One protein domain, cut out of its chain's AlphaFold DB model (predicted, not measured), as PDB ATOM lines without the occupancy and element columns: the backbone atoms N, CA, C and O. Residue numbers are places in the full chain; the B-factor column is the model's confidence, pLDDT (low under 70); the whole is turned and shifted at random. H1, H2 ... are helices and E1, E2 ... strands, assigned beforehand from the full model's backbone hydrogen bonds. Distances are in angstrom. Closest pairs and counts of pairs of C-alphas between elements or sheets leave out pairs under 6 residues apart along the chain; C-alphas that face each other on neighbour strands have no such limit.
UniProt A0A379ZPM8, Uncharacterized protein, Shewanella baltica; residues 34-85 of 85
ATOM      1  N   GLU A  34     108.790 -27.031 -30.963       79.88
ATOM      2  CA  GLU A  34     109.034 -28.349 -31.558       79.88
ATOM      3  C   GLU A  34     107.826 -28.865 -32.354       79.88
ATOM      4  O   GLU A  34     107.992 -29.499 -33.400       79.88
ATOM      5  N   GLU A  35     106.610 -28.597 -31.873       76.94
ATOM      6  CA  GLU A  35     105.373 -28.939 -32.574       76.94
ATOM      7  C   GLU A  35     105.225 -28.086 -33.839       76.94
ATOM      8  O   GLU A  35     104.983 -28.633 -34.917       76.94
ATOM      9  N   ASP A  36     105.479 -26.778 -33.752       78.25
ATOM     10  CA  ASP A  36     105.476 -25.870 -34.905       78.25
ATOM     11  C   ASP A  36     106.517 -26.274 -35.963       78.25
ATOM     12  O   ASP A  36     106.224 -26.282 -37.165       78.25
ATOM     13  N   GLU A  37     107.720 -26.681 -35.546       78.62
ATOM     14  CA  GLU A  37     108.739 -27.197 -36.464       78.62
ATOM     15  C   GLU A  37     108.278 -28.498 -37.144       78.62
ATOM     16  O   GLU A  37     108.476 -28.683 -38.350       78.62
ATOM     17  N   ALA A  38     107.623 -29.399 -36.406       79.88
ATOM     18  CA  ALA A  38     107.073 -30.626 -36.971       79.88
ATOM     19  C   ALA A  38     105.981 -30.332 -38.014       79.88
ATOM     20  O   ALA A  38     106.009 -30.916 -39.104       79.88
ATOM     21  N   PHE A  39     105.076 -29.388 -37.737       74.69
ATOM     22  CA  PHE A  39     104.064 -28.944 -38.700       74.69
ATOM     23  C   PHE A  39     104.701 -28.317 -39.945       74.69
ATOM     24  O   PHE A  39     104.354 -28.702 -41.066       74.69
ATOM     25  N   ALA A  40     105.696 -27.442 -39.776       76.44
ATOM     26  CA  ALA A  40     106.421 -26.828 -40.888       76.44
ATOM     27  C   ALA A  40     107.138 -27.873 -41.763       76.44
ATOM     28  O   ALA A  40     107.136 -27.782 -42.994       76.44
ATOM     29  N   ARG A  41     107.720 -28.911 -41.147       78.62
ATOM     30  CA  ARG A  41     108.359 -30.026 -41.864       78.62
ATOM     31  C   ARG A  41     107.348 -30.865 -42.643       78.62
ATOM     32  O   ARG A  41     107.631 -31.242 -43.781       78.62
ATOM     33  N   ILE A  42     106.181 -31.149 -42.064       84.12
ATOM     34  CA  ILE A  42     105.104 -31.888 -42.738       84.12
ATOM     35  C   ILE A  42     104.589 -31.098 -43.943       84.12
ATOM     36  O   ILE A  42     104.507 -31.656 -45.038       84.12
ATOM     37  N   GLN A  43     104.317 -29.804 -43.769       78.25
ATOM     38  CA  GLN A  43     103.836 -28.935 -44.840       78.25
ATOM     39  C   GLN A  43     104.850 -28.845 -45.987       78.25
ATOM     40  O   GLN A  43     104.512 -29.089 -47.143       78.25
ATOM     41  N   ARG A  44     106.133 -28.641 -45.666       82.25
ATOM     42  CA  ARG A  44     107.212 -28.642 -46.663       82.25
ATOM     43  C   ARG A  44     107.285 -29.953 -47.451       82.25
ATOM     44  O   ARG A  44     107.498 -29.934 -48.662       82.25
ATOM     45  N   ASN A  45     107.130 -31.096 -46.785       84.44
ATOM     46  CA  ASN A  45     107.163 -32.398 -47.452       84.44
ATOM     47  C   ASN A  45     105.957 -32.605 -48.383       84.44
ATOM     48  O   ASN A  45     106.106 -33.218 -49.441       84.44
ATOM     49  N   GLN A  46     104.785 -32.077 -48.022       80.31
ATOM     50  CA  GLN A  46     103.594 -32.091 -48.875       80.31
ATOM     51  C   GLN A  46     103.788 -31.223 -50.126       80.31
ATOM     52  O   GLN A  46     103.513 -31.692 -51.232       80.31
ATOM     53  N   ASP A  47     104.353 -30.023 -49.982       75.62
ATOM     54  CA  ASP A  47     104.634 -29.125 -51.111       75.62
ATOM     55  C   ASP A  47     105.631 -29.743 -52.105       75.62
ATOM     56  O   ASP A  47     105.431 -29.697 -53.322       75.62
ATOM     57  N   ILE A  48     106.680 -30.403 -51.596       79.19
ATOM     58  CA  ILE A  48     107.654 -31.133 -52.424       79.19
ATOM     59  C   ILE A  48     106.969 -32.269 -53.200       79.19
ATOM     60  O   ILE A  48     107.243 -32.460 -54.388       79.19
ATOM     61  N   ALA A  49     106.070 -33.018 -52.555       78.25
ATOM     62  CA  ALA A  49     105.347 -34.113 -53.197       78.25
ATOM     63  C   ALA A  49     104.411 -33.615 -54.311       78.25
ATOM     64  O   ALA A  49     104.351 -34.224 -55.384       78.25
ATOM     65  N   LEU A  50     103.729 -32.487 -54.091       77.75
ATOM     66  CA  LEU A  50     102.875 -31.851 -55.095       77.75
ATOM     67  C   LEU A  50     103.690 -31.368 -56.299       77.75
ATOM     68  O   LEU A  50     103.342 -31.690 -57.437       77.75
ATOM     69  N   LEU A  51     104.812 -30.683 -56.064       75.62
ATOM     70  CA  LEU A  51     105.693 -30.211 -57.135       75.62
ATOM     71  C   LEU A  51     106.244 -31.374 -57.974       75.62
ATOM     72  O   LEU A  51     106.219 -31.326 -59.205       75.62
ATOM     73  N   ALA A  52     106.687 -32.453 -57.325       72.75
ATOM     74  CA  ALA A  52     107.178 -33.645 -58.012       72.75
ATOM     75  C   ALA A  52     106.093 -34.310 -58.879       72.75
ATOM     76  O   ALA A  52     106.388 -34.821 -59.962       72.75
ATOM     77  N   ASN A  53     104.837 -34.289 -58.424       75.25
ATOM     78  CA  ASN A  53     103.713 -34.822 -59.185       75.25
ATOM     79  C   ASN A  53     103.397 -33.960 -60.420       75.25
ATOM     80  O   ASN A  53     103.221 -34.504 -61.508       75.25
ATOM     81  N   VAL A  54     103.418 -32.630 -60.287       69.50
ATOM     82  CA  VAL A  54     103.236 -31.697 -61.415       69.50
ATOM     83  C   VAL A  54     104.321 -31.893 -62.478       69.50
ATOM     84  O   VAL A  54     104.015 -31.955 -63.668       69.50
ATOM     85  N   ILE A  55     105.579 -32.061 -62.059       67.00
ATOM     86  CA  ILE A  55     106.702 -32.311 -62.975       67.00
ATOM     87  C   ILE A  55     106.521 -33.646 -63.708       67.00
ATOM     88  O   ILE A  55     106.659 -33.691 -64.929       67.00
ATOM     89  N   ARG A  56     106.176 -34.732 -62.998       65.81
ATOM     90  CA  ARG A  56     105.967 -36.058 -63.616       65.81
ATOM     91  C   ARG A  56     104.807 -36.092 -64.603       65.81
ATOM     92  O   ARG A  56     104.874 -36.829 -65.578       65.81
ATOM     93  N   GLN A  57     103.747 -35.335 -64.337       63.81
ATOM     94  CA  GLN A  57     102.557 -35.286 -65.189       63.81
ATOM     95  C   GLN A  57     102.705 -34.301 -66.362       63.81
ATOM     96  O   GLN A  57     101.797 -34.174 -67.182       63.81
ATOM     97  N   SER A  58     103.842 -33.606 -66.474       52.38
ATOM     98  CA  SER A  58     104.117 -32.679 -67.566       52.38
ATOM     99  C   SER A  58     104.662 -33.414 -68.807       52.38
ATOM    100  O   SER A  58     105.780 -33.921 -68.758       52.38
ATOM    101  N   PRO A  59     103.948 -33.433 -69.953       57.38
ATOM    102  CA  PRO A  59     104.405 -34.093 -71.181       57.38
ATOM    103  C   PRO A  59     105.464 -33.283 -71.955       57.38
ATOM    104  O   PRO A  59     105.990 -33.750 -72.961       57.38
ATOM    105  N   THR A  60     105.802 -32.082 -71.485       56.97
ATOM    106  CA  THR A  60     106.886 -31.240 -71.998       56.97
ATOM    107  C   THR A  60     107.829 -30.890 -70.850       56.97
ATOM    108  O   THR A  60     107.449 -30.233 -69.882       56.97
ATOM    109  N   THR A  61     109.075 -31.350 -70.951       63.19
ATOM    110  CA  THR A  61     110.192 -31.049 -70.039       63.19
ATOM    111  C   THR A  61     110.858 -29.698 -70.337       63.19
ATOM    112  O   THR A  61     111.959 -29.445 -69.856       63.19
ATOM    113  N   SER A  62     110.229 -28.817 -71.126       62.84
ATOM    114  CA  SER A  62     110.735 -27.453 -71.327       62.84
ATOM    115  C   SER A  62     110.226 -26.541 -70.211       62.84
ATOM    116  O   SER A  62     109.055 -26.597 -69.818       62.84
ATOM    117  N   ALA A  63     111.117 -25.695 -69.694       63.94
ATOM    118  CA  ALA A  63     110.787 -24.719 -68.663       63.94
ATOM    119  C   ALA A  63     109.655 -23.775 -69.112       63.94
ATOM    120  O   ALA A  63     108.823 -23.398 -68.287       63.94
ATOM    121  N   GLU A  64     109.553 -23.463 -70.414       65.19
ATOM    122  CA  GLU A  64     108.451 -22.648 -70.940       65.19
ATOM    123  C   GLU A  64     107.092 -23.346 -70.811       65.19
ATOM    124  O   GLU A  64     106.105 -22.713 -70.435       65.19
ATOM    125  N   GLY A  65     107.027 -24.658 -71.064       69.62
ATOM    126  CA  GLY A  65     105.783 -25.428 -70.967       69.62
ATOM    127  C   GLY A  65     105.259 -25.585 -69.535       69.62
ATOM    128  O   GLY A  65     104.057 -25.786 -69.328       69.62
ATOM    129  N   ILE A  66     106.149 -25.496 -68.546       70.75
ATOM    130  CA  ILE A  66     105.795 -25.476 -67.122       70.75
ATOM    131  C   ILE A  66     105.351 -24.065 -66.723       70.75
ATOM    132  O   ILE A  66     104.283 -23.915 -66.131       70.75
ATOM    133  N   ALA A  67     106.103 -23.028 -67.107       70.88
ATOM    134  CA  ALA A  67     105.766 -21.636 -66.808       70.88
ATOM    135  C   ALA A  67     104.390 -21.230 -67.364       70.88
ATOM    136  O   ALA A  67     103.600 -20.615 -66.649       70.88
ATOM    137  N   ALA A  68     104.065 -21.638 -68.596       74.62
ATOM    138  CA  ALA A  68     102.767 -21.363 -69.213       74.62
ATOM    139  C   ALA A  68     101.597 -21.950 -68.406       74.62
ATOM    140  O   ALA A  68     100.588 -21.284 -68.196       74.62
ATOM    141  N   ARG A  69     101.751 -23.170 -67.877       70.19
ATOM    142  CA  ARG A  69     100.703 -23.823 -67.080       70.19
ATOM    143  C   ARG A  69     100.561 -23.262 -65.676       70.19
ATOM    144  O   ARG A  69      99.447 -23.199 -65.174       70.19
ATOM    145  N   VAL A  70     101.660 -22.841 -65.055       72.44
ATOM    146  CA  VAL A  70     101.606 -22.134 -63.766       72.44
ATOM    147  C   VAL A  70     100.789 -20.844 -63.917       72.44
ATOM    148  O   VAL A  70      99.924 -20.569 -63.089       72.44
ATOM    149  N   LEU A  71     100.988 -20.107 -65.014       76.44
ATOM    150  CA  LEU A  71     100.208 -18.905 -65.317       76.44
ATOM    151  C   LEU A  71      98.727 -19.205 -65.613       76.44
ATOM    152  O   LEU A  71      97.862 -18.501 -65.084       76.44
ATOM    153  N   ASP A  72      98.432 -20.245 -66.400       78.38
ATOM    154  CA  ASP A  72      97.057 -20.684 -66.717       78.38
ATOM    155  C   ASP A  72      96.291 -21.173 -65.482       78.38
ATOM    156  O   ASP A  72      95.092 -20.941 -65.354       78.38
ATOM    157  N   ALA A  73      96.981 -21.807 -64.532       78.50
ATOM    158  CA  ALA A  73      96.399 -22.268 -63.273       78.50
ATOM    159  C   ALA A  73      96.114 -21.127 -62.273       78.50
ATOM    160  O   ALA A  73      95.722 -21.392 -61.138       78.50
ATOM    161  N   GLY A  74      96.313 -19.867 -62.675       81.25
ATOM    162  CA  GLY A  74      96.042 -18.696 -61.845       81.25
ATOM    163  C   GLY A  74      97.166 -18.350 -60.875       81.25
ATOM    164  O   GLY A  74      96.949 -17.550 -59.974       81.25
ATOM    165  N   TYR A  75      98.365 -18.905 -61.049       78.56
ATOM    166  CA  TYR A  75      99.531 -18.529 -60.255       78.56
ATOM    167  C   TYR A  75     100.358 -17.454 -60.978       78.56
ATOM    168  O   TYR A  75     100.259 -17.254 -62.191       78.56
ATOM    169  N   GLN A  76     101.174 -16.721 -60.229       80.38
ATOM    170  CA  GLN A  76     102.136 -15.745 -60.725       80.38
ATOM    171  C   GLN A  76     103.512 -15.984 -60.109       80.38
ATOM    172  O   GLN A  76     103.637 -16.467 -58.982       80.38
ATOM    173  N   PHE A  77     104.549 -15.610 -60.850       77.25
ATOM    174  CA  PHE A  77     105.920 -15.624 -60.360       77.25
ATOM    175  C   PHE A  77     106.242 -14.264 -59.729       77.25
ATOM    176  O   PHE A  77     106.159 -13.234 -60.395       77.25
ATOM    177  N   SER A  78     106.608 -14.264 -58.447       77.75
ATOM    178  CA  SER A  78     107.094 -13.094 -57.712       77.75
ATOM    179  C   SER A  78     108.546 -13.341 -57.314       77.75
ATOM    180  O   SER A  78     108.839 -14.031 -56.334       77.75
ATOM    181  N   GLY A  79     109.474 -12.848 -58.136       76.50
ATOM    182  CA  GLY A  79     110.898 -13.151 -57.983       76.50
ATOM    183  C   GLY A  79     111.169 -14.652 -58.131       76.50
ATOM    184  O   GLY A  79     110.902 -15.229 -59.182       76.50
ATOM    185  N   SER A  80     111.692 -15.285 -57.078       75.00
ATOM    186  CA  SER A  80     111.952 -16.731 -57.016       75.00
ATOM    187  C   SER A  80     110.781 -17.565 -56.472       75.00
ATOM    188  O   SER A  80     110.903 -18.785 -56.381       75.00
ATOM    189  N   ALA A  81     109.655 -16.939 -56.108       66.00
ATOM    190  CA  ALA A  81     108.491 -17.611 -55.531       66.00
ATOM    191  C   ALA A  81     107.318 -17.709 -56.522       66.00
ATOM    192  O   ALA A  81     107.128 -16.838 -57.371       66.00
ATOM    193  N   VAL A  82     106.495 -18.752 -56.371       74.75
ATOM    194  CA  VAL A  82     105.218 -18.930 -57.084       74.75
ATOM    195  C   VAL A  82     104.079 -18.675 -56.102       74.75
ATOM    196  O   VAL A  82     104.067 -19.259 -55.021       74.75
ATOM    197  N   GLN A  83     103.138 -17.801 -56.453       72.31
ATOM    198  CA  GLN A  83     102.002 -17.418 -55.602       72.31
ATOM    199  C   GLN A  83     100.696 -17.522 -56.386       72.31
ATOM    200  O   GLN A  83     100.695 -17.276 -57.587       72.31
ATOM    201  N   LEU A  84      99.590 -17.878 -55.731       73.25
ATOM    202  CA  LEU A  84      98.263 -17.776 -56.345       73.25
ATOM    203  C   LEU A  84      97.924 -16.288 -56.538       73.25
ATOM    204  O   LEU A  84      98.243 -15.481 -55.663       73.25
ATOM    205  N   LYS A  85      97.351 -15.929 -57.688       68.62
ATOM    206  CA  LYS A  85      96.856 -14.571 -57.949       68.62
ATOM    207  C   LYS A  85      95.672 -14.218 -57.057       68.62
ATOM    208  O   LYS A  85      94.873 -15.127 -56.741       68.62
TER     209      LYS A  85
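AT A GLANCE: This is residues 34 to 85 of the 85 residues of an uncharacterized protein of Shewanella baltica (UniProt A0A379ZPM8). Picture an open L with one long limb and one short limb: the long helix H1 sticks out as a free arm over residues 34 to 53, and beyond its end the short helix H2 and a small hairpin of two strands, E1 and E2, make the other limb. The space between the limbs is open, and H1 makes most of the length. The printed part has 52 residues with two named helices and two named strands, in the order H1, H2, E1, E2, and its class is mostly helix. The sheet has the order E1, E2 and is antiparallel. The whole is loose, with a radius of gyration of the C-alphas of 13.4 A, and elongated, spanning 40 by 23 by 16 A.

HOW THE PARTS SIT: Start at the first printed residue with H1, residues 34 to 56; its residues 34 to 53 stand free. Past a short link of 6 residues you reach H2, residues 63 to 72, which is apart from H1, but only just: their closest C-alphas are 8.0 A apart. A tight link of 2 residues leads on to E1, residues 75 to 78; the closest C-alphas of H2 and E1, those of Val 70 and Gln 76, are 7.1 A apart. Another tight link of 2 residues leads to E2, residues 81 to 84, and E1 and E2 form a hairpin. These strands are antiparallel, with 145 degrees between their directions. Look at N 76 and O 83, 2.7 A apart, and at N 83 and O 76, 2.9 A apart, both pairs within hydrogen-bond range. H2 and E2 are near each other, with 6 pairs of C-alphas within 10 A. H1 is apart from both E1 and E2. Every O i to N i+4 pair is within hydrogen-bond range in H1, while in H2 it is 5 of 6.

IN THESE COORDINATES: Find C-alpha 34 at (109.034, -28.349, -31.558); from there H1 runs 33.1 A to C-alpha 56 at (105.967, -36.058, -63.616). H2 begins at C-alpha 63 and runs 14.4 A to C-alpha 72. E1, from Tyr 75 to Ser 78, is 9.7 A long. E2, from Ala 81, is 10.3 A long and ends at C-alpha 84 at (98.263, -17.776, -56.345).

THE WHOLE: The two C-alphas farthest apart are those of Glu 34 and Thr 60, at 40.6 A. The printed part has no cut, no link is long, and Lys 85 is the chain's last residue. Residues 59 to 65, of which 63 to 65 belong to H2, also stand free. In the B-factor column you will find a mean pLDDT of 73.4 for the printed part of this model, with residues 54 to 65, 81 and 85 under 70.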